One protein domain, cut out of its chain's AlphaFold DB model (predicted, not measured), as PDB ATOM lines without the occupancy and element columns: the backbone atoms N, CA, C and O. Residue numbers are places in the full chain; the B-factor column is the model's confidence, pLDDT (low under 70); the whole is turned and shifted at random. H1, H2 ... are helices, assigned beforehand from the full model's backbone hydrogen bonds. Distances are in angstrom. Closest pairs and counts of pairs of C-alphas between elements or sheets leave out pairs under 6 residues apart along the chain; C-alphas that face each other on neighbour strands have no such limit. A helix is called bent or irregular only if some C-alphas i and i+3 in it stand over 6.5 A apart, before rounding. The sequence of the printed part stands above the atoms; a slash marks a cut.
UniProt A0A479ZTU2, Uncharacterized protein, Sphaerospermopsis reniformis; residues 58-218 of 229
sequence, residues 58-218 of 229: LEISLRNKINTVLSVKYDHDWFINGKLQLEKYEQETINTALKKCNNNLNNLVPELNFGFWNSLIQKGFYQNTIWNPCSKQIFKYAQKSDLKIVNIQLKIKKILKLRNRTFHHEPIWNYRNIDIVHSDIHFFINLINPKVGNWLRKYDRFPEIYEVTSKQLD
ATOM      1  N   LEU A  58     -22.461   6.102 -30.901       98.56
ATOM      2  CA  LEU A  58     -23.090   6.576 -29.671       98.56
ATOM      3  C   LEU A  58     -22.409   6.000 -28.429       98.56
ATOM      4  O   LEU A  58     -22.107   6.762 -27.516       98.56
ATOM      5  N   GLU A  59     -22.146   4.691 -28.390       98.00
ATOM      6  CA  GLU A  59     -21.521   4.031 -27.237       98.00
ATOM      7  C   GLU A  59     -20.166   4.675 -26.901       98.00
ATOM      8  O   GLU A  59     -19.944   5.082 -25.758       98.00
ATOM      9  N   ILE A  60     -19.304   4.878 -27.902       98.00
ATOM     10  CA  ILE A  60     -17.990   5.508 -27.709       98.00
ATOM     11  C   ILE A  60     -18.111   6.993 -27.355       98.00
ATOM     12  O   ILE A  60     -17.441   7.474 -26.436       98.00
ATOM     13  N   SER A  61     -18.938   7.747 -28.082       98.25
ATOM     14  CA  SER A  61     -19.047   9.192 -27.859       98.25
ATOM     15  C   SER A  61     -19.648   9.513 -26.492       98.25
ATOM     16  O   SER A  61     -19.135  10.394 -25.799       98.25
ATOM     17  N   LEU A  62     -20.676   8.772 -26.070       98.38
ATOM     18  CA  LEU A  62     -21.336   8.953 -24.782       98.38
ATOM     19  C   LEU A  62     -20.418   8.552 -23.628       98.38
ATOM     20  O   LEU A  62     -20.233   9.359 -22.717       98.38
ATOM     21  N   ARG A  63     -19.789   7.365 -23.677       97.75
ATOM     22  CA  ARG A  63     -18.900   6.909 -22.593       97.75
ATOM     23  C   ARG A  63     -17.725   7.854 -22.378       97.75
ATOM     24  O   ARG A  63     -17.459   8.271 -21.253       97.75
ATOM     25  N   ASN A  64     -17.072   8.270 -23.466       97.81
ATOM     26  CA  ASN A  64     -15.916   9.155 -23.385       97.81
ATOM     27  C   ASN A  64     -16.339  10.521 -22.855       97.81
ATOM     28  O   ASN A  64     -15.663  11.088 -22.004       97.81
ATOM     29  N   LYS A  65     -17.485  11.035 -23.314       98.31
ATOM     30  CA  LYS A  65     -17.990  12.329 -22.868       98.31
ATOM     31  C   LYS A  65     -18.373  12.321 -21.387       98.31
ATOM     32  O   LYS A  65     -17.994  13.259 -20.687       98.31
ATOM     33  N   ILE A  66     -19.078  11.292 -20.910       98.25
ATOM     34  CA  ILE A  66     -19.391  11.131 -19.483       98.25
ATOM     35  C   ILE A  66     -18.088  11.058 -18.684       98.25
ATOM     36  O   ILE A  66     -17.912  11.845 -17.758       98.25
ATOM     37  N   ASN A  67     -17.148  10.196 -19.087       98.12
ATOM     38  CA  ASN A  67     -15.873  10.052 -18.391       98.12
ATOM     39  C   ASN A  67     -15.090  11.370 -18.314       98.12
ATOM     40  O   ASN A  67     -14.632  11.731 -17.237       98.12
ATOM     41  N   THR A  68     -14.963  12.113 -19.419       98.12
ATOM     42  CA  THR A  68     -14.264  13.409 -19.430       98.12
ATOM     43  C   THR A  68     -14.886  14.389 -18.442       98.12
ATOM     44  O   THR A  68     -14.167  15.033 -17.686       98.12
ATOM     45  N   VAL A  69     -16.215  14.509 -18.430       98.50
ATOM     46  CA  VAL A  69     -16.902  15.463 -17.548       98.50
ATOM     47  C   VAL A  69     -16.783  15.048 -16.081       98.50
ATOM     48  O   VAL A  69     -16.518  15.893 -15.227       98.50
ATOM     49  N   LEU A  70     -16.933  13.756 -15.780       98.31
ATOM     50  CA  LEU A  70     -16.769  13.251 -14.417       98.31
ATOM     51  C   LEU A  70     -15.320  13.355 -13.939       98.31
ATOM     52  O   LEU A  70     -15.111  13.750 -12.800       98.31
ATOM     53  N   SER A  71     -14.340  13.130 -14.815       97.88
ATOM     54  CA  SER A  71     -12.916  13.270 -14.484       97.88
ATOM     55  C   SER A  71     -12.528  14.704 -14.130       97.88
ATOM     56  O   SER A  71     -11.667  14.920 -13.291       97.88
ATOM     57  N   VAL A  72     -13.167  15.705 -14.745       98.12
ATOM     58  CA  VAL A  72     -12.941  17.116 -14.387       98.12
ATOM     59  C   VAL A  72     -13.552  17.454 -13.024       98.12
ATOM     60  O   VAL A  72     -13.001  18.264 -12.286       98.12
ATOM     61  N   LYS A  73     -14.700  16.859 -12.683       97.75
ATOM     62  CA  LYS A  73     -15.427  17.162 -11.440       97.75
ATOM     63  C   LYS A  73     -14.922  16.373 -10.229       97.75
ATOM     64  O   LYS A  73     -14.966  16.887  -9.115       97.75
ATOM     65  N   TYR A  74     -14.514  15.127 -10.444       98.00
ATOM     66  CA  TYR A  74     -14.219  14.137  -9.409       98.00
ATOM     67  C   TYR A  74     -12.822  13.523  -9.549       98.00
ATOM     68  O   TYR A  74     -12.565  12.514  -8.912       98.00
ATOM     69  N   ASP A  75     -11.942  14.133 -10.347       97.00
ATOM     70  CA  ASP A  75     -10.608  13.652 -10.735       97.00
ATOM     71  C   ASP A  75     -10.590  12.427 -11.660       97.00
ATOM     72  O   ASP A  75     -11.572  11.703 -11.828       97.00
ATOM     73  N   HIS A  76      -9.441  12.208 -12.303       94.12
ATOM     74  CA  HIS A  76      -9.245  11.172 -13.322       94.12
ATOM     75  C   HIS A  76      -9.536   9.745 -12.819       94.12
ATOM     76  O   HIS A  76      -9.907   8.868 -13.596       94.12
ATOM     77  N   ASP A  77      -9.392   9.508 -11.519       94.12
ATOM     78  CA  ASP A  77      -9.608   8.233 -10.840       94.12
ATOM     79  C   ASP A  77     -10.959   8.163 -10.099       94.12
ATOM     80  O   ASP A  77     -11.118   7.365  -9.171       94.12
ATOM     81  N   TRP A  78     -11.965   8.944 -10.531       96.25
ATOM     82  CA  TRP A  78     -13.314   9.003  -9.933       96.25
ATOM     83  C   TRP A  78     -14.005   7.643  -9.740       96.25
ATOM     84  O   TRP A  78     -14.917   7.523  -8.926       96.25
ATOM     85  N   PHE A  79     -13.575   6.615 -10.473       94.25
ATOM     86  CA  PHE A  79     -14.038   5.234 -10.328       94.25
ATOM     87  C   PHE A  79     -13.693   4.608  -8.969       94.25
ATOM     88  O   PHE A  79     -14.390   3.693  -8.537       94.25
ATOM     89  N   ILE A  80     -12.602   5.053  -8.332       93.31
ATOM     90  CA  ILE A  80     -12.013   4.402  -7.151       93.31
ATOM     91  C   ILE A  80     -11.677   5.364  -6.005       93.31
ATOM     92  O   ILE A  80     -11.507   4.916  -4.876       93.31
ATOM     93  N   ASN A  81     -11.603   6.674  -6.252       93.94
ATOM     94  CA  ASN A  81     -11.169   7.645  -5.241       93.94
ATOM     95  C   ASN A  81     -12.235   8.007  -4.186       93.94
ATOM     96  O   ASN A  81     -11.964   8.781  -3.269       93.94
ATOM     97  N   GLY A  82     -13.461   7.493  -4.326       93.88
ATOM     98  CA  GLY A  82     -14.559   7.705  -3.380       93.88
ATOM     99  C   GLY A  82     -15.204   9.098  -3.409       93.88
ATOM    100  O   GLY A  82     -16.149   9.338  -2.654       93.88
ATOM    101  N   LYS A  83     -14.762  10.020  -4.277       95.88
ATOM    102  CA  LYS A  83     -15.362  11.364  -4.404       95.88
ATOM    103  C   LYS A  83     -16.760  11.318  -5.015       95.88
ATOM    104  O   LYS A  83     -17.635  12.088  -4.615       95.88
ATOM    105  N   LEU A  84     -16.977  10.408  -5.963       96.94
ATOM    106  CA  LEU A  84     -18.301  10.040  -6.451       96.94
ATOM    107  C   LEU A  84     -18.701   8.711  -5.813       96.94
ATOM    108  O   LEU A  84     -18.085   7.680  -6.064       96.94
ATOM    109  N   GLN A  85     -19.755   8.732  -5.002       97.00
ATOM    110  CA  GLN A  85     -20.340   7.498  -4.488       97.00
ATOM    111  C   GLN A  85     -21.006   6.747  -5.643       97.00
ATOM    112  O   GLN A  85     -21.765   7.338  -6.413       97.00
ATOM    113  N   LEU A  86     -20.704   5.457  -5.763       97.06
ATOM    114  CA  LEU A  86     -21.261   4.544  -6.758       97.06
ATOM    115  C   LEU A  86     -22.053   3.457  -6.041       97.06
ATOM    116  O   LEU A  86     -21.665   3.031  -4.957       97.06
ATOM    117  N   GLU A  87     -23.147   2.984  -6.624       97.31
ATOM    118  CA  GLU A  87     -23.879   1.855  -6.052       97.31
ATOM    119  C   GLU A  87     -23.200   0.514  -6.360       97.31
ATOM    120  O   GLU A  87     -22.320   0.399  -7.216       97.31
ATOM    121  N   LYS A  88     -23.660  -0.535  -5.669       96.88
ATOM    122  CA  LYS A  88     -23.110  -1.894  -5.730       96.88
ATOM    123  C   LYS A  88     -22.890  -2.410  -7.159       96.88
ATOM    124  O   LYS A  88     -21.821  -2.928  -7.451       96.88
ATOM    125  N   TYR A  89     -23.862  -2.222  -8.054       96.88
ATOM    126  CA  TYR A  89     -23.754  -2.678  -9.447       96.88
ATOM    127  C   TYR A  89     -22.572  -2.035 -10.192       96.88
ATOM    128  O   TYR A  89     -21.815  -2.727 -10.876       96.88
ATOM    129  N   GLU A  90     -22.396  -0.716 -10.065       97.50
ATOM    130  CA  GLU A  90     -21.289  -0.010 -10.710       97.50
ATOM    131  C   GLU A  90     -19.947  -0.435 -10.111       97.50
ATOM    132  O   GLU A  90     -19.015  -0.710 -10.864       97.50
ATOM    133  N   GLN A  91     -19.870  -0.566  -8.782       96.94
ATOM    134  CA  GLN A  91     -18.663  -1.029  -8.094       96.94
ATOM    135  C   GLN A  91     -18.255  -2.442  -8.543       96.94
ATOM    136  O   GLN A  91     -17.095  -2.678  -8.877       96.94
ATOM    137  N   GLU A  92     -19.197  -3.388  -8.606       96.94
ATOM    138  CA  GLU A  92     -18.944  -4.765  -9.057       96.94
ATOM    139  C   GLU A  92     -18.487  -4.817 -10.521       96.94
ATOM    140  O   GLU A  92     -17.553  -5.552 -10.865       96.94
ATOM    141  N   THR A  93     -19.103  -3.998 -11.376       97.06
ATOM    142  CA  THR A  93     -18.741  -3.901 -12.796       97.06
ATOM    143  C   THR A  93     -17.335  -3.323 -12.970       97.06
ATOM    144  O   THR A  93     -16.530  -3.889 -13.712       97.06
ATOM    145  N   ILE A  94     -17.001  -2.254 -12.237       96.69
ATOM    146  CA  ILE A  94     -15.662  -1.646 -12.226       96.69
ATOM    147  C   ILE A  94     -14.621  -2.644 -11.718       96.69
ATOM    148  O   ILE A  94     -13.608  -2.845 -12.380       96.69
ATOM    149  N   ASN A  95     -14.876  -3.322 -10.598       95.56
ATOM    150  CA  ASN A  95     -13.948  -4.301 -10.028       95.56
ATOM    151  C   ASN A  95     -13.674  -5.465 -10.989       95.56
ATOM    152  O   ASN A  95     -12.539  -5.930 -11.107       95.56
ATOM    153  N   THR A  96     -14.700  -5.926 -11.705       96.56
ATOM    154  CA  THR A  96     -14.553  -6.972 -12.726       96.56
ATOM    155  C   THR A  96     -13.715  -6.483 -13.908       96.56
ATOM    156  O   THR A  96     -12.813  -7.191 -14.357       96.56
ATOM    157  N   ALA A  97     -13.968  -5.264 -14.390       95.94
ATOM    158  CA  ALA A  97     -13.219  -4.664 -15.490       95.94
ATOM    159  C   ALA A  97     -11.753  -4.369 -15.114       95.94
ATOM    160  O   ALA A  97     -10.847  -4.676 -15.885       95.94
ATOM    161  N   LEU A  98     -11.494  -3.865 -13.903       94.88
ATOM    162  CA  LEU A  98     -10.144  -3.606 -13.390       94.88
ATOM    163  C   LEU A  98      -9.292  -4.872 -13.323       94.88
ATOM    164  O   LEU A  98      -8.134  -4.844 -13.742       94.88
ATOM    165  N   LYS A  99      -9.873  -5.993 -12.871       94.88
ATOM    166  CA  LYS A  99      -9.187  -7.294 -12.862       94.88
ATOM    167  C   LYS A  99      -8.737  -7.706 -14.262       94.88
ATOM    168  O   LYS A  99      -7.599  -8.125 -14.428       94.88
ATOM    169  N   LYS A 100      -9.591  -7.533 -15.277       94.25
ATOM    170  CA  LYS A 100      -9.228  -7.810 -16.679       94.25
ATOM    171  C   LYS A 100      -8.161  -6.856 -17.217       94.25
ATOM    172  O   LYS A 100      -7.355  -7.241 -18.053       94.25
ATOM    173  N   CYS A 101      -8.147  -5.622 -16.723       93.19
ATOM    174  CA  CYS A 101      -7.198  -4.586 -17.123       93.19
ATOM    175  C   CYS A 101      -5.858  -4.642 -16.369       93.19
ATOM    176  O   CYS A 101      -5.070  -3.706 -16.505       93.19
ATOM    177  N   ASN A 102      -5.595  -5.670 -15.548       92.75
ATOM    178  CA  ASN A 102      -4.432  -5.729 -14.649       92.75
ATOM    179  C   ASN A 102      -4.290  -4.464 -13.776       92.75
ATOM    180  O   ASN A 102      -3.191  -3.952 -13.579       92.75
ATOM    181  N   ASN A 103      -5.416  -3.932 -13.288       89.31
ATOM    182  CA  ASN A 103      -5.513  -2.693 -12.503       89.31
ATOM    183  C   ASN A 103      -5.018  -1.415 -13.215       89.31
ATOM    184  O   ASN A 103      -4.782  -0.398 -12.567       89.31
ATOM    185  N   ASN A 104      -4.899  -1.422 -14.547       91.25
ATOM    186  CA  ASN A 104      -4.587  -0.219 -15.313       91.25
ATOM    187  C   ASN A 104      -5.856   0.609 -15.587       91.25
ATOM    188  O   ASN A 104      -6.677   0.247 -16.433       91.25
ATOM    189  N   LEU A 105      -5.985   1.755 -14.910       89.56
ATOM    190  CA  LEU A 105      -7.125   2.668 -15.057       89.56
ATOM    191  C   LEU A 105      -7.308   3.205 -16.483       89.56
ATOM    192  O   LEU A 105      -8.441   3.443 -16.897       89.56
ATOM    193  N   ASN A 106      -6.235   3.339 -17.268       89.62
ATOM    194  CA  ASN A 106      -6.327   3.841 -18.644       89.62
ATOM    195  C   ASN A 106      -7.100   2.883 -19.566       89.62
ATOM    196  O   ASN A 106      -7.673   3.312 -20.567       89.62
ATOM    197  N   ASN A 107      -7.164   1.600 -19.201       92.56
ATOM    198  CA  ASN A 107      -7.871   0.566 -19.954       92.56
ATOM    199  C   ASN A 107      -9.305   0.336 -19.449       92.56
ATOM    200  O   ASN A 107     -10.066  -0.394 -20.082       92.56
ATOM    201  N   LEU A 108      -9.705   0.984 -18.348       95.19
ATOM    202  CA  LEU A 108     -10.994   0.741 -17.704       95.19
ATOM    203  C   LEU A 108     -12.176   1.226 -18.555       95.19
ATOM    204  O   LEU A 108     -13.123   0.479 -18.782       95.19
ATOM    205  N   VAL A 109     -12.132   2.468 -19.048       95.94
ATOM    206  CA  VAL A 109     -13.243   3.067 -19.816       95.94
ATOM    207  C   VAL A 109     -13.593   2.256 -21.073       95.94
ATOM    208  O   VAL A 109     -14.785   2.045 -21.313       95.94
ATOM    209  N   PRO A 110     -12.617   1.774 -21.870       94.69
ATOM    210  CA  PRO A 110     -12.896   0.883 -22.991       94.69
ATOM    211  C   PRO A 110     -13.559  -0.450 -22.624       94.69
ATOM    212  O   PRO A 110     -14.370  -0.921 -23.422       94.69
ATOM    213  N   GLU A 111     -13.238  -1.022 -21.459       96.06
ATOM    214  CA  GLU A 111     -13.744  -2.322 -20.981       96.06
ATOM    215  C   GLU A 111     -15.184  -2.240 -20.437       96.06
ATOM    216  O   GLU A 111     -15.914  -3.234 -20.404       96.06
ATOM    217  N   LEU A 112     -15.634  -1.049 -20.032       96.75
ATOM    218  CA  LEU A 112     -16.996  -0.826 -19.545       96.75
ATOM    219  C   LEU A 112     -17.998  -0.771 -20.709       96.75
ATOM    220  O   LEU A 112     -17.993   0.159 -21.523       96.75
ATOM    221  N   ASN A 113     -18.902  -1.753 -20.748       94.81
ATOM    222  CA  ASN A 113     -19.959  -1.853 -21.756       94.81
ATOM    223  C   ASN A 113     -21.026  -0.746 -21.623       94.81
ATOM    224  O   ASN A 113     -21.144  -0.077 -20.595       94.81
ATOM    225  N   PHE A 114     -21.872  -0.587 -22.647       96.06
ATOM    226  CA  PHE A 114     -22.983   0.377 -22.625       96.06
ATOM    227  C   PHE A 114     -23.937   0.235 -21.421       96.06
ATOM    228  O   PHE A 114     -24.534   1.221 -20.992       96.06
ATOM    229  N   GLY A 115     -24.073  -0.967 -20.850       96.38
ATOM    230  CA  GLY A 115     -24.905  -1.230 -19.674       96.38
ATOM    231  C   GLY A 115     -24.456  -0.452 -18.435       96.38
ATOM    232  O   GLY A 115     -25.304   0.130 -17.758       96.38
ATOM    233  N   PHE A 116     -23.143  -0.356 -18.202       97.81
ATOM    234  CA  PHE A 116     -22.563   0.467 -17.136       97.81
ATOM    235  C   PHE A 116     -22.909   1.952 -17.315       97.81
ATOM    236  O   PHE A 116     -23.412   2.610 -16.412       97.81
ATOM    237  N   TRP A 117     -22.709   2.498 -18.515       97.94
ATOM    238  CA  TRP A 117     -23.002   3.912 -18.771       97.94
ATOM    239  C   TRP A 117     -24.503   4.209 -18.688       97.94
ATOM    240  O   TRP A 117     -24.906   5.254 -18.179       97.94
ATOM    241  N   ASN A 118     -25.344   3.267 -19.123       97.44
ATOM    242  CA  ASN A 118     -26.785   3.346 -18.931       97.44
ATOM    243  C   ASN A 118     -27.173   3.319 -17.447       97.44
ATOM    244  O   ASN A 118     -28.084   4.047 -17.064       97.44
ATOM    245  N   SER A 119     -26.523   2.528 -16.594       97.62
ATOM    246  CA  SER A 119     -26.892   2.474 -15.176       97.62
ATOM    247  C   SER A 119     -26.648   3.816 -14.472       97.62
ATOM    248  O   SER A 119     -27.515   4.273 -13.727       97.62
ATOM    249  N   LEU A 120     -25.576   4.530 -14.831       97.88
ATOM    250  CA  LEU A 120     -25.351   5.910 -14.382       97.88
ATOM    251  C   LEU A 120     -26.478   6.868 -14.807       97.88
ATOM    252  O   LEU A 120     -26.772   7.821 -14.092       97.88
ATOM    253  N   ILE A 121     -27.124   6.621 -15.954       97.50
ATOM    254  CA  ILE A 121     -28.233   7.432 -16.494       97.50
ATOM    255  C   ILE A 121     -29.571   7.101 -15.819       97.50
ATOM    256  O   ILE A 121     -30.351   7.999 -15.505       97.50
ATOM    257  N   GLN A 122     -29.871   5.814 -15.629       97.12
ATOM    258  CA  GLN A 122     -31.210   5.357 -15.237       97.12
ATOM    259  C   GLN A 122     -31.501   5.510 -13.745       97.12
ATOM    260  O   GLN A 122     -32.664   5.628 -13.360       97.12
ATOM    261  N   LYS A 123     -30.478   5.480 -12.888       95.81
ATOM    262  CA  LYS A 123     -30.696   5.472 -11.439       95.81
ATOM    263  C   LYS A 123     -30.847   6.884 -10.886       95.81
ATOM    264  O   LYS A 123     -29.959   7.722 -11.034       95.81
ATOM    265  N   GLY A 124     -31.944   7.117 -10.162       95.44
ATOM    266  CA  GLY A 124     -32.207   8.388  -9.476       95.44
ATOM    267  C   GLY A 124     -31.129   8.773  -8.453       95.44
ATOM    268  O   GLY A 124     -30.920   9.958  -8.210       95.44
ATOM    269  N   PHE A 125     -30.384   7.790  -7.934       97.38
ATOM    270  CA  PHE A 125     -29.218   7.989  -7.068       97.38
ATOM    271  C   PHE A 125     -28.191   8.975  -7.659       97.38
ATOM    272  O   PHE A 125     -27.629   9.801  -6.942       97.38
ATOM    273  N   TYR A 126     -28.012   8.971  -8.984       97.81
ATOM    274  CA  TYR A 126     -27.052   9.835  -9.673       97.81
ATOM    275  C   TYR A 126     -27.615  11.205 -10.079       97.81
ATOM    276  O   TYR A 126     -26.922  11.997 -10.725       97.81
ATOM    277  N   GLN A 127     -28.864  11.527  -9.718       96.44
ATOM    278  CA  GLN A 127     -29.511  12.768 -10.148       96.44
ATOM    279  C   GLN A 127     -28.760  14.009  -9.656       96.44
ATOM    280  O   GLN A 127     -28.485  14.916 -10.439       96.44
ATOM    281  N   ASN A 128     -28.407  14.052  -8.372       97.06
ATOM    282  CA  ASN A 128     -27.791  15.230  -7.757       97.06
ATOM    283  C   ASN A 128     -26.264  15.263  -7.904       97.06
ATOM    284  O   ASN A 128     -25.665  16.334  -7.822       97.06
ATOM    285  N   THR A 129     -25.636  14.114  -8.146       97.06
ATOM    286  CA  THR A 129     -24.176  13.980  -8.247       97.06
ATOM    287  C   THR A 129     -23.687  14.062  -9.693       97.06
ATOM    288  O   THR A 129     -22.697  14.739  -9.968       97.06
ATOM    289  N   ILE A 130     -24.415  13.461 -10.638       97.31
ATOM    290  CA  ILE A 130     -24.071  13.454 -12.065       97.31
ATOM    291  C   ILE A 130     -24.996  14.387 -12.849       97.31
ATOM    292  O   ILE A 130     -24.535  15.358 -13.442       97.31
ATOM    293  N   TRP A 131     -26.306  14.138 -12.876       96.44
ATOM    294  CA  TRP A 131     -27.156  14.731 -13.920       96.44
ATOM    295  C   TRP A 131     -27.446  16.217 -13.740       96.44
ATOM    296  O   TRP A 131     -27.261  16.987 -14.684       96.44
ATOM    297  N   ASN A 132     -27.835  16.654 -12.545       95.38
ATOM    298  CA  ASN A 132     -28.056  18.069 -12.251       95.38
ATOM    299  C   ASN A 132     -26.800  18.925 -12.523       95.38
ATOM    300  O   ASN A 132     -26.918  19.911 -13.252       95.38
ATOM    301  N   PRO A 133     -25.596  18.567 -12.030       96.62
ATOM    302  CA  PRO A 133     -24.407  19.391 -12.251       96.62
ATOM    303  C   PRO A 133     -23.727  19.205 -13.618       96.62
ATOM    304  O   PRO A 133     -23.072  20.135 -14.088       96.62
ATOM    305  N   CYS A 134     -23.832  18.032 -14.255       97.31
ATOM    306  CA  CYS A 134     -22.991  17.683 -15.410       97.31
ATOM    307  C   CYS A 134     -23.747  17.550 -16.737       97.31
ATOM    308  O   CYS A 134     -23.107  17.571 -17.789       97.31
ATOM    309  N   SER A 135     -25.081  17.435 -16.739       96.69
ATOM    310  CA  SER A 135     -25.862  17.155 -17.961       96.69
ATOM    311  C   SER A 135     -25.588  18.135 -19.104       96.69
ATOM    312  O   SER A 135     -25.380  17.701 -20.234       96.69
ATOM    313  N   LYS A 136     -25.497  19.442 -18.823       97.31
ATOM    314  CA  LYS A 136     -25.186  20.462 -19.840       97.31
ATOM    315  C   LYS A 136     -23.766  20.340 -20.402       97.31
ATOM    316  O   LYS A 136     -23.537  20.716 -21.545       97.31
ATOM    317  N   GLN A 137     -22.813  19.821 -19.633       97.94
ATOM    318  CA  GLN A 137     -21.437  19.610 -20.099       97.94
ATOM    319  C   GLN A 137     -21.314  18.317 -20.915       97.94
ATOM    320  O   GLN A 137     -20.601  18.287 -21.921       97.94
ATOM    321  N   ILE A 138     -22.042  17.270 -20.507       97.94
ATOM    322  CA  ILE A 138     -22.149  16.002 -21.241       97.94
ATOM    323  C   ILE A 138     -22.820  16.264 -22.595       97.94
ATOM    324  O   ILE A 138     -22.252  15.994 -23.652       97.94
ATOM    325  N   PHE A 139     -23.989  16.896 -22.574       97.94
ATOM    326  CA  PHE A 139     -24.757  17.276 -23.752       97.94
ATOM    327  C   PHE A 139     -24.540  18.757 -24.082       97.94
ATOM    328  O   PHE A 139     -25.452  19.583 -23.998       97.94
ATOM    329  N   LYS A 140     -23.300  19.103 -24.451       97.81
ATOM    330  CA  LYS A 140     -22.854  20.487 -24.703       97.81
ATOM    331  C   LYS A 140     -23.805  21.273 -25.613       97.81
ATOM    332  O   LYS A 140     -24.083  22.446 -25.344       97.81
ATOM    333  N   TYR A 141     -24.334  20.628 -26.649       98.00
ATOM    334  CA  TYR A 141     -25.162  21.257 -27.683       98.00
ATOM    335  C   TYR A 141     -26.672  21.152 -27.423       98.00
ATOM    336  O   TYR A 141     -27.458  21.615 -28.241       98.00
ATOM    337  N   ALA A 142     -27.088  20.597 -26.283       96.94
ATOM    338  CA  ALA A 142     -28.495  20.504 -25.904       96.94
ATOM    339  C   ALA A 142     -29.124  21.859 -25.580       96.94
ATOM    340  O   ALA A 142     -28.532  22.683 -24.870       96.94
ATOM    341  N   GLN A 143     -30.362  22.045 -26.031       95.44
ATOM    342  CA  GLN A 143     -31.249  23.081 -25.524       95.44
ATOM    343  C   GLN A 143     -31.750  22.703 -24.127       95.44
ATOM    344  O   GLN A 143     -31.715  21.541 -23.714       95.44
ATOM    345  N   LYS A 144     -32.264  23.680 -23.374       91.19
ATOM    346  CA  LYS A 144     -32.783  23.433 -22.017       91.19
ATOM    347  C   LYS A 144     -33.904  22.383 -22.002       91.19
ATOM    348  O   LYS A 144     -33.994  21.600 -21.061       91.19
ATOM    349  N   SER A 145     -34.734  22.344 -23.046       92.62
ATOM    350  CA  SER A 145     -35.805  21.354 -23.223       92.62
ATOM    351  C   SER A 145     -35.295  19.920 -23.381       92.62
ATOM    352  O   SER A 145     -35.983  18.989 -22.959       92.62
ATOM    353  N   ASP A 146     -34.101  19.746 -23.948       93.56
ATOM    354  CA  ASP A 146     -33.510  18.438 -24.252       93.56
ATOM    355  C   ASP A 146     -32.918  17.776 -23.002       93.56
ATOM    356  O   ASP A 146     -32.819  16.554 -22.924       93.56
ATOM    357  N   LEU A 147     -32.563  18.579 -21.991       93.56
ATOM    358  CA  LEU A 147     -31.924  18.131 -20.748       93.56
ATOM    359  C   LEU A 147     -32.900  17.564 -19.707       93.56
ATOM    360  O   LEU A 147     -32.516  17.302 -18.567       93.56
ATOM    361  N   LYS A 148     -34.169  17.354 -20.074       94.31
ATOM    362  CA  LYS A 148     -35.140  16.687 -19.200       94.31
ATOM    363  C   LYS A 148     -34.722  15.229 -18.995       94.31
ATOM    364  O   LYS A 148     -34.875  14.409 -19.898       94.31
ATOM    365  N   ILE A 149     -34.243  14.901 -17.793       92.81
ATOM    366  CA  ILE A 149     -33.654  13.586 -17.492       92.81
ATOM    367  C   ILE A 149     -34.598  12.416 -17.792       92.81
ATOM    368  O   ILE A 149     -34.160  11.419 -18.351       92.81
ATOM    369  N   VAL A 150     -35.901  12.570 -17.536       94.19
ATOM    370  CA  VAL A 150     -36.913  11.543 -17.837       94.19
ATOM    371  C   VAL A 150     -36.938  11.210 -19.333       94.19
ATOM    372  O   VAL A 150     -36.976  10.042 -19.712       94.19
ATOM    373  N   ASN A 151     -36.842  12.219 -20.203       95.44
ATOM    374  CA  ASN A 151     -36.797  12.004 -21.651       95.44
ATOM    375  C   ASN A 151     -35.496  11.311 -22.067       95.44
ATOM    376  O   ASN A 151     -35.522  10.405 -22.900       95.44
ATOM    377  N   ILE A 152     -34.373  11.713 -21.464       96.81
ATOM    378  CA  ILE A 152     -33.064  11.102 -21.712       96.81
ATOM    379  C   ILE A 152     -33.103   9.615 -21.342       96.81
ATOM    380  O   ILE A 152     -32.785   8.761 -22.170       96.81
ATOM    381  N   GLN A 153     -33.569   9.299 -20.133       97.31
ATOM    382  CA  GLN A 153     -33.699   7.938 -19.616       97.31
ATOM    383  C   GLN A 153     -34.575   7.062 -20.514       97.31
ATOM    384  O   GLN A 153     -34.160   5.962 -20.885       97.31
ATOM    385  N   LEU A 154     -35.750   7.557 -20.919       97.06
ATOM    386  CA  LEU A 154     -36.670   6.823 -21.791       97.06
ATOM    387  C   LEU A 154     -36.036   6.465 -23.141       97.06
ATOM    388  O   LEU A 154     -36.158   5.323 -23.590       97.06
ATOM    389  N   LYS A 155     -35.355   7.417 -23.790       97.88
ATOM    390  CA  LYS A 155     -34.717   7.192 -25.095       97.88
ATOM    391  C   LYS A 155     -33.498   6.274 -24.976       97.88
ATOM    392  O   LYS A 155     -33.419   5.283 -25.697       97.88
ATOM    393  N   ILE A 156     -32.609   6.520 -24.008       97.94
ATOM    394  CA  ILE A 156     -31.428   5.672 -23.766       97.94
ATOM    395  C   ILE A 156     -31.836   4.232 -23.423       97.94
ATOM    396  O   ILE A 156     -31.216   3.293 -23.916       97.94
ATOM    397  N   LYS A 157     -32.922   4.025 -22.667       96.94
ATOM    398  CA  LYS A 157     -33.438   2.679 -22.361       96.94
ATOM    399  C   LYS A 157     -33.878   1.929 -23.621       96.94
ATOM    400  O   LYS A 157     -33.592   0.740 -23.760       96.94
ATOM    401  N   LYS A 158     -34.559   2.609 -24.553       97.12
ATOM    402  CA  LYS A 158     -34.946   2.023 -25.850       97.12
ATOM    403  C   LYS A 158     -33.724   1.696 -26.707       97.12
ATOM    404  O   LYS A 158     -33.689   0.624 -27.304       97.12
ATOM    405  N   ILE A 159     -32.725   2.579 -26.714       98.19
ATOM    406  CA  ILE A 159     -31.456   2.362 -27.415       98.19
ATOM    407  C   ILE A 159     -30.719   1.153 -26.830       98.19
ATOM    408  O   ILE A 159     -30.313   0.287 -27.594       98.19
ATOM    409  N   LEU A 160     -30.609   1.028 -25.501       97.44
ATOM    410  CA  LEU A 160     -29.993  -0.138 -24.854       97.44
ATOM    411  C   LEU A 160     -30.707  -1.440 -25.245       97.44
ATOM    412  O   LEU A 160     -30.038  -2.420 -25.564       97.44
ATOM    413  N   LYS A 161     -32.050  -1.458 -25.255       96.69
ATOM    414  CA  LYS A 161     -32.818  -2.645 -25.672       96.69
ATOM    415  C   LYS A 161     -32.510  -3.017 -27.126       96.69
ATOM    416  O   LYS A 161     -32.230  -4.181 -27.396       96.69
ATOM    417  N   LEU A 162     -32.514  -2.048 -28.045       97.56
ATOM    418  CA  LEU A 162     -32.180  -2.286 -29.453       97.56
ATOM    419  C   LEU A 162     -30.725  -2.752 -29.630       97.56
ATOM    420  O   LEU A 162     -30.471  -3.722 -30.342       97.56
ATOM    421  N   ARG A 163     -29.784  -2.099 -28.938       97.25
ATOM    422  CA  ARG A 163     -28.358  -2.440 -28.920       97.25
ATOM    423  C   ARG A 163     -28.164  -3.883 -28.488       97.25
ATOM    424  O   ARG A 163     -27.539  -4.652 -29.206       97.25
ATOM    425  N   ASN A 164     -28.714  -4.266 -27.340       96.06
ATOM    426  CA  ASN A 164     -28.557  -5.620 -26.819       96.06
ATOM    427  C   ASN A 164     -29.109  -6.652 -27.801       96.06
ATOM    428  O   ASN A 164     -28.389  -7.582 -28.140       96.06
ATOM    429  N   ARG A 165     -30.308  -6.436 -28.355       96.00
ATOM    430  CA  ARG A 165     -30.855  -7.338 -29.379       96.00
ATOM    431  C   ARG A 165     -29.919  -7.466 -30.584       96.00
ATOM    432  O   ARG A 165     -29.601  -8.577 -30.989       96.00
ATOM    433  N   THR A 166     -29.405  -6.344 -31.086       96.06
ATOM    434  CA  THR A 166     -28.479  -6.303 -32.232       96.06
ATOM    435  C   THR A 166     -27.204  -7.116 -31.975       96.06
ATOM    436  O   THR A 166     -26.824  -7.947 -32.795       96.06
ATOM    437  N   PHE A 167     -26.563  -6.924 -30.816       93.88
ATOM    438  CA  PHE A 167     -25.282  -7.562 -30.475       93.88
ATOM    439  C   PHE A 167     -25.405  -8.985 -29.906       93.88
ATOM    440  O   PHE A 167     -24.430  -9.727 -29.933       93.88
ATOM    441  N   HIS A 168     -26.584  -9.388 -29.431       90.81
ATOM    442  CA  HIS A 168     -26.901 -10.781 -29.080       90.81
ATOM    443  C   HIS A 168     -27.547 -11.542 -30.245       90.81
ATOM    444  O   HIS A 168     -28.082 -12.637 -30.079       90.81
ATOM    445  N   HIS A 169     -27.496 -10.947 -31.439       87.19
ATOM    446  CA  HIS A 169     -28.088 -11.441 -32.668       87.19
ATOM    447  C   HIS A 169     -29.611 -11.655 -32.602       87.19
ATOM    448  O   HIS A 169     -30.177 -12.247 -33.512       87.19
ATOM    449  N   GLU A 170     -30.324 -11.221 -31.571       91.00
ATOM    450  CA  GLU A 170     -31.768 -11.431 -31.433       91.00
ATOM    451  C   GLU A 170     -32.569 -10.803 -32.596       91.00
ATOM    452  O   GLU A 170     -32.081  -9.898 -33.281       91.00
ATOM    453  N   PRO A 171     -33.816 -11.250 -32.840       93.06
ATOM    454  CA  PRO A 171     -34.669 -10.627 -33.846       93.06
ATOM    455  C   PRO A 171     -34.859  -9.128 -33.566       93.06
ATOM    456  O   PRO A 171     -35.112  -8.755 -32.430       93.06
ATOM    457  N   ILE A 172     -34.779  -8.275 -34.577       95.75
ATOM    458  CA  ILE A 172     -35.082  -6.840 -34.595       95.75
ATOM    459  C   ILE A 172     -35.911  -6.438 -35.827       95.75
ATOM    460  O   ILE A 172     -36.394  -5.313 -35.883       95.75
ATOM    461  N   TRP A 173     -36.129  -7.347 -36.786       93.88
ATOM    462  CA  TRP A 173     -36.985  -7.120 -37.961       93.88
ATOM    463  C   TRP A 173     -38.422  -6.705 -37.594       93.88
ATOM    464  O   TRP A 173     -39.074  -5.991 -38.346       93.88
ATOM    465  N   ASN A 174     -38.899  -7.116 -36.415       90.06
ATOM    466  CA  ASN A 174     -40.202  -6.757 -35.853       90.06
ATOM    467  C   ASN A 174     -40.113  -5.709 -34.730       90.06
ATOM    468  O   ASN A 174     -41.055  -5.541 -33.950       90.06
ATOM    469  N   TYR A 175     -38.973  -5.030 -34.584       91.81
ATOM    470  CA  TYR A 175     -38.789  -4.039 -33.533       91.81
ATOM    471  C   TYR A 175     -39.604  -2.783 -33.851       91.81
ATOM    472  O   TYR A 175     -39.304  -2.033 -34.780       91.81
ATOM    473  N   ARG A 176     -40.646  -2.531 -33.055       88.44
ATOM    474  CA  ARG A 176     -41.533  -1.382 -33.254       88.44
ATOM    475  C   ARG A 176     -40.764  -0.060 -33.152       88.44
ATOM    476  O   ARG A 176     -40.078   0.180 -32.156       88.44
ATOM    477  N   ASN A 177     -40.973   0.819 -34.132       92.81
ATOM    478  CA  ASN A 177     -40.401   2.166 -34.197       92.81
ATOM    479  C   ASN A 177     -38.858   2.179 -34.166       92.81
ATOM    480  O   ASN A 177     -38.247   3.007 -33.483       92.81
ATOM    481  N   ILE A 178     -38.219   1.210 -34.828       96.56
ATOM    482  CA  ILE A 178     -36.756   1.100 -34.910       96.56
ATOM    483  C   ILE A 178     -36.109   2.335 -35.559       96.56
ATOM    484  O   ILE A 178     -35.055   2.777 -35.114       96.56
ATOM    485  N   ASP A 179     -36.787   2.944 -36.529       97.19
ATOM    486  CA  ASP A 179     -36.477   4.224 -37.172       97.19
ATOM    487  C   ASP A 179     -36.455   5.401 -36.182       97.19
ATOM    488  O   ASP A 179     -35.538   6.228 -36.197       97.19
ATOM    489  N   ILE A 180     -37.418   5.440 -35.256       97.88
ATOM    490  CA  ILE A 180     -37.462   6.449 -34.191       97.88
ATOM    491  C   ILE A 180     -36.297   6.233 -33.222       97.88
ATOM    492  O   ILE A 180     -35.647   7.196 -32.816       97.88
ATOM    493  N   VAL A 181     -35.996   4.983 -32.854       98.31
ATOM    494  CA  VAL A 181     -34.849   4.686 -31.980       98.31
ATOM    495  C   VAL A 181     -33.529   5.035 -32.673       98.31
ATOM    496  O   VAL A 181     -32.654   5.610 -32.031       98.31
ATOM    497  N   HIS A 182     -33.390   4.764 -33.972       98.62
ATOM    498  CA  HIS A 182     -32.234   5.188 -34.767       98.62
ATOM    499  C   HIS A 182     -32.095   6.716 -34.814       98.62
ATOM    500  O   HIS A 182     -31.012   7.253 -34.573       98.62
ATOM    501  N   SER A 183     -33.202   7.432 -35.000       98.50
ATOM    502  CA  SER A 183     -33.221   8.898 -34.930       98.50
ATOM    503  C   SER A 183     -32.800   9.415 -33.549       98.50
ATOM    504  O   SER A 183     -32.056  10.392 -33.449       98.50
ATOM    505  N   ASP A 184     -33.201   8.729 -32.474       98.56
ATOM    506  CA  ASP A 184     -32.794   9.050 -31.103       98.56
ATOM    507  C   ASP A 184     -31.286   8.841 -30.868       98.56
ATOM    508  O   ASP A 184     -30.671   9.601 -30.115       98.56
ATOM    509  N   ILE A 185     -30.663   7.867 -31.541       98.75
ATOM    510  CA  ILE A 185     -29.202   7.685 -31.522       98.75
ATOM    511  C   ILE A 185     -28.514   8.929 -32.101       98.75
ATOM    512  O   ILE A 185     -27.645   9.521 -31.452       98.75
ATOM    513  N   HIS A 186     -28.942   9.378 -33.285       98.69
ATOM    514  CA  HIS A 186     -28.424  10.599 -33.915       98.69
ATOM    515  C   HIS A 186     -28.679  11.843 -33.070       98.69
ATOM    516  O   HIS A 186     -27.809  12.712 -32.982       98.69
ATOM    517  N   PHE A 187     -29.843  11.934 -32.427       98.56
ATOM    518  CA  PHE A 187     -30.160  13.017 -31.502       98.56
ATOM    519  C   PHE A 187     -29.088  13.134 -30.412       98.56
ATOM    520  O   PHE A 187     -28.442  14.178 -30.315       98.56
ATOM    521  N   PHE A 188     -28.798  12.062 -29.667       98.62
ATOM    522  CA  PHE A 188     -27.786  12.107 -28.605       98.62
ATOM    523  C   PHE A 188     -26.370  12.372 -29.114       98.62
ATOM    524  O   PHE A 188     -25.640  13.146 -28.489       98.62
ATOM    525  N   ILE A 189     -25.980  11.789 -30.251       98.69
ATOM    526  CA  ILE A 189     -24.672  12.069 -30.859       98.69
ATOM    527  C   ILE A 189     -24.543  13.567 -31.162       98.69
ATOM    528  O   ILE A 189     -23.517  14.165 -30.845       98.69
ATOM    529  N   ASN A 190     -25.584  14.202 -31.706       98.56
ATOM    530  CA  ASN A 190     -25.572  15.638 -31.991       98.56
ATOM    531  C   ASN A 190     -25.563  16.495 -30.717       98.56
ATOM    532  O   ASN A 190     -24.885  17.522 -30.689       98.56
ATOM    533  N   LEU A 191     -26.239  16.058 -29.649       98.44
ATOM    534  CA  LEU A 191     -26.172  16.725 -28.347       98.44
ATOM    535  C   LEU A 191     -24.755  16.703 -27.748       98.44
ATOM    536  O   LEU A 191     -24.341  17.667 -27.096       98.44
ATOM    537  N   ILE A 192     -24.006  15.620 -27.975       98.38
ATOM    538  CA  ILE A 192     -22.610  15.467 -27.544       98.38
ATOM    539  C   ILE A 192     -21.675  16.279 -28.450       98.38
ATOM    540  O   ILE A 192     -20.854  17.063 -27.961       98.38
ATOM    541  N   ASN A 193     -21.763  16.066 -29.767       98.12
ATOM    542  CA  ASN A 193     -20.938  16.721 -30.778       98.12
ATOM    543  C   ASN A 193     -21.552  16.610 -32.197       98.12
ATOM    544  O   ASN A 193     -21.435  15.558 -32.834       98.12
ATOM    545  N   PRO A 194     -22.090  17.700 -32.776       98.19
ATOM    546  CA  PRO A 194     -22.709  17.670 -34.101       98.19
ATOM    547  C   PRO A 194     -21.718  17.382 -35.235       98.19
ATOM    548  O   PRO A 194     -22.115  16.892 -36.289       98.19
ATOM    549  N   LYS A 195     -20.410  17.615 -35.038       98.31
ATOM    550  CA  LYS A 195     -19.394  17.236 -36.036       98.31
ATOM    551  C   LYS A 195     -19.301  15.716 -36.189       98.31
ATOM    552  O   LYS A 195     -19.155  15.236 -37.307       98.31
ATOM    553  N   VAL A 196     -19.433  14.974 -35.085       98.25
ATOM    554  CA  VAL A 196     -19.463  13.502 -35.101       98.25
ATOM    555  C   VAL A 196     -20.745  13.014 -35.769       98.25
ATOM    556  O   VAL A 196     -20.677  12.137 -36.623       98.25
ATOM    557  N   GLY A 197     -21.893  13.632 -35.467       98.25
ATOM    558  CA  GLY A 197     -23.160  13.303 -36.128       98.25
ATOM    559  C   GLY A 197     -23.117  13.528 -37.643       98.25
ATOM    560  O   GLY A 197     -23.539  12.673 -38.417       98.25
ATOM    561  N   ASN A 198     -22.539  14.644 -38.093       98.06
ATOM    562  CA  ASN A 198     -22.373  14.931 -39.522       98.06
ATOM    563  C   ASN A 198     -21.384  13.986 -40.214       98.06
ATOM    564  O   ASN A 198     -21.558  13.685 -41.391       98.06
ATOM    565  N   TRP A 199     -20.353  13.522 -39.507       98.31
ATOM    566  CA  TRP A 199     -19.442  12.500 -40.017       98.31
ATOM    567  C   TRP A 199     -20.126  11.131 -40.133       98.31
ATOM    568  O   TRP A 199     -20.053  10.529 -41.201       98.31
ATOM    569  N   LEU A 200     -20.850  10.688 -39.097       98.44
ATOM    570  CA  LEU A 200     -21.585   9.416 -39.087       98.44
ATOM    571  C   LEU A 200     -22.581   9.323 -40.250       98.44
ATOM    572  O   LEU A 200     -22.640   8.308 -40.937       98.44
ATOM    573  N   ARG A 201     -23.318  10.407 -40.524       97.19
ATOM    574  CA  ARG A 201     -24.290  10.461 -41.631       97.19
ATOM    575  C   ARG A 201     -23.710  10.111 -43.005       97.19
ATOM    576  O   ARG A 201     -24.472   9.735 -43.882       97.19
ATOM    577  N   LYS A 202     -22.395  10.233 -43.212       97.06
ATOM    578  CA  LYS A 202     -21.763   9.936 -44.508       97.06
ATOM    579  C   LYS A 202     -21.744   8.447 -44.853       97.06
ATOM    580  O   LYS A 202     -21.578   8.119 -46.019       97.06
ATOM    581  N   TYR A 203     -21.847   7.566 -43.858       94.56
ATOM    582  CA  TYR A 203     -21.719   6.118 -44.054       94.56
ATOM    583  C   TYR A 203     -22.716   5.294 -43.222       94.56
ATOM    584  O   TYR A 203     -22.672   4.064 -43.235       94.56
ATOM    585  N   ASP A 204     -23.634   5.951 -42.509       98.00
ATOM    586  CA  ASP A 204     -24.769   5.299 -41.864       98.00
ATOM    587  C   ASP A 204     -25.827   4.924 -42.912       98.00
ATOM    588  O   ASP A 204     -26.617   5.759 -43.356       98.00
ATOM    589  N   ARG A 205     -25.819   3.650 -43.310       98.06
ATOM    590  CA  ARG A 205     -26.727   3.083 -44.318       98.06
ATOM    591  C   ARG A 205     -28.063   2.615 -43.737       98.06
ATOM    592  O   ARG A 205     -28.885   2.089 -44.483       98.06
ATOM    593  N   PHE A 206     -28.304   2.770 -42.431       98.50
ATOM    594  CA  PHE A 206     -29.532   2.269 -41.812       98.50
ATOM    595  C   PHE A 206     -30.817   2.772 -42.485       98.50
ATOM    596  O   PHE A 206     -31.662   1.923 -42.754       98.50
ATOM    597  N   PRO A 207     -30.991   4.070 -42.818       97.81
ATOM    598  CA  PRO A 207     -32.233   4.534 -43.440       97.81
ATOM    599  C   PRO A 207     -32.543   3.840 -44.775       97.81
ATOM    600  O   PRO A 207     -33.669   3.403 -44.992       97.81
ATOM    601  N   GLU A 208     -31.529   3.674 -45.630       97.88
ATOM    602  CA  GLU A 208     -31.649   2.993 -46.925       97.88
ATOM    603  C   GLU A 208     -31.987   1.507 -46.744       97.88
ATOM    604  O   GLU A 208     -32.944   0.996 -47.328       97.88
ATOM    605  N   ILE A 209     -31.233   0.810 -45.887       98.06
ATOM    606  CA  ILE A 209     -31.447  -0.616 -45.623       98.06
ATOM    607  C   ILE A 209     -32.813  -0.849 -44.980       98.06
ATOM    608  O   ILE A 209     -33.500  -1.805 -45.340       98.06
ATOM    609  N   TYR A 210     -33.234   0.017 -44.060       97.44
ATOM    610  CA  TYR A 210     -34.540  -0.064 -43.416       97.44
ATOM    611  C   TYR A 210     -35.680   0.093 -44.427       97.44
ATOM    612  O   TYR A 210     -36.616  -0.706 -44.413       97.44
ATOM    613  N   GLU A 211     -35.584   1.046 -45.356       96.81
ATOM    614  CA  GLU A 211     -36.579   1.211 -46.421       96.81
ATOM    615  C   GLU A 211     -36.649  -0.022 -47.338       96.81
ATOM    616  O   GLU A 211     -37.733  -0.556 -47.590       96.81
ATOM    617  N   VAL A 212     -35.497  -0.510 -47.816       96.88
ATOM    618  CA  VAL A 212     -35.426  -1.680 -48.709       96.88
ATOM    619  C   VAL A 212     -35.969  -2.932 -48.023       96.88
ATOM    620  O   VAL A 212     -36.769  -3.664 -48.605       96.88
ATOM    621  N   THR A 213     -35.550  -3.187 -46.786       94.94
ATOM    622  CA  THR A 213     -35.972  -4.377 -46.040       94.94
ATOM    623  C   THR A 213     -37.436  -4.317 -45.619       94.94
ATOM    624  O   THR A 213     -38.092  -5.354 -45.640       94.94
ATOM    625  N   SER A 214     -37.984  -3.133 -45.329       93.38
ATOM    626  CA  SER A 214     -39.418  -2.974 -45.044       93.38
ATOM    627  C   SER A 214     -40.266  -3.386 -46.251       93.38
ATOM    628  O   SER A 214     -41.138  -4.239 -46.124       93.38
ATOM    629  N   LYS A 215     -39.910  -2.911 -47.454       93.62
ATOM    630  CA  LYS A 215     -40.566  -3.332 -48.707       93.62
ATOM    631  C   LYS A 215     -40.439  -4.838 -48.957       93.62
ATOM    632  O   LYS A 215     -41.343  -5.452 -49.509       93.62
ATOM    633  N   GLN A 216     -39.311  -5.448 -48.580       92.50
ATOM    634  CA  GLN A 216     -39.125  -6.899 -48.695       92.50
ATOM    635  C   GLN A 216     -39.986  -7.682 -47.699       92.50
ATOM    636  O   GLN A 216     -40.482  -8.743 -48.069       92.50
ATOM    637  N   LEU A 217     -40.156  -7.180 -46.470       91.06
ATOM    638  CA  LEU A 217     -41.016  -7.789 -45.452       91.06
ATOM    639  C   LEU A 217     -42.490  -7.748 -45.858       91.06
ATOM    640  O   LEU A 217     -43.181  -8.739 -45.652       91.06
ATOM    641  N   ASP A 218     -42.948  -6.666 -46.494       89.69
ATOM    642  CA  ASP A 218     -44.338  -6.526 -46.960       89.69
ATOM    643  C   ASP A 218     -44.738  -7.588 -48.003       89.69
ATOM    644  O   ASP A 218     -45.916  -7.899 -48.173       89.69
TER     645      ASP A 218
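This is residues 58 to 218 of the 229 residues of an uncharacterized protein of Sphaerospermopsis reniformis (UniProt A0A479ZTU2). Helices H4 and H6 run side by side near the middle of a wholly helical body, H7 crosses H6, and H1 meets the far part of H7 with its first residues while H5 crosses H1. H2 and H3 lie at one end of the longest axis, with the loop of residues 75 to 87, and H9 lies at the other end, touching no helix. The printed part has 161 residues with nine named helices, H1 to H9 in order, and no named strand; its class is all helix. It is compact, with a radius of gyration of the C-alphas of 17.0 A and spans of 55 by 37 by 28 A.

H1, residues 58 to 74, begins at C-alpha 58 (-23.090, 6.576, -29.671) and is 23.4 A long. H2 is residues 88 to 100, H3 residues 105 to 111, H4 residues 114 to 122 and H5 residues 124 to 138. H3 and H5 are irregular: C-alphas 106 and 109 are 7.1 A apart, and C-alphas 133 and 136 are 7.7 A apart. H6, residues 149 to 167, is the longest at 26.2 A. H7, residues 178 to 192, is 21.5 A long, and H8 is residues 194 to 200. H9, residues 206 to 218, ends at C-alpha 218 (-44.338, -6.526, -46.960).

H1 and H4 are the hubs, touching four helices each. H1 touches H5 about perpendicular, at 80 degrees, the closest C-alphas being Lys 65 and Ile 138, 5.8 A apart. With residues 58 to 65 alone H1 touches H7, the closest C-alphas being Leu 58 and Ile 189, 5.8 A. H1 and H4 only just touch, with 3 pairs of C-alphas within 8 A, the closest Glu 59 and Phe 114, 6.1 A. H2 touches H3 with residues 94 to 98 alone, the closest C-alphas being Ala 97 and Glu 111, 6.0 A. H4 touches H6 at a shallow tilt of 20 degrees, opposite ways, the closest C-alphas being Gln 122 and Gln 153, 5.7 A. H6 touches H7 at a steep tilt of 60 degrees, C-alphas Ile 159 and Val 181 being closest at 6.1 A. H7 touches H8, C-alphas Asn 190 and Gly 197 being closest at 5.3 A. H9 is close to H7 but not clearly touching, C-alphas Asp 179 and Pro 207 being closest at 7.6 A. Every O i to N i+4 pair is within hydrogen-bond range in H1, H2, H4, H6, H7, H8 and H9; H3 has 0 of 3, with 2 of 4 O i to N i+3 pairs, and H5 has 5 of 11, with 3 of 12.

The C-alphas farthest apart, Asn 81 and Asp 218, are 55.1 A apart. The printed part has no cut, and the link H1 to H2 is long. No printed residue is under 70 in pLDDT.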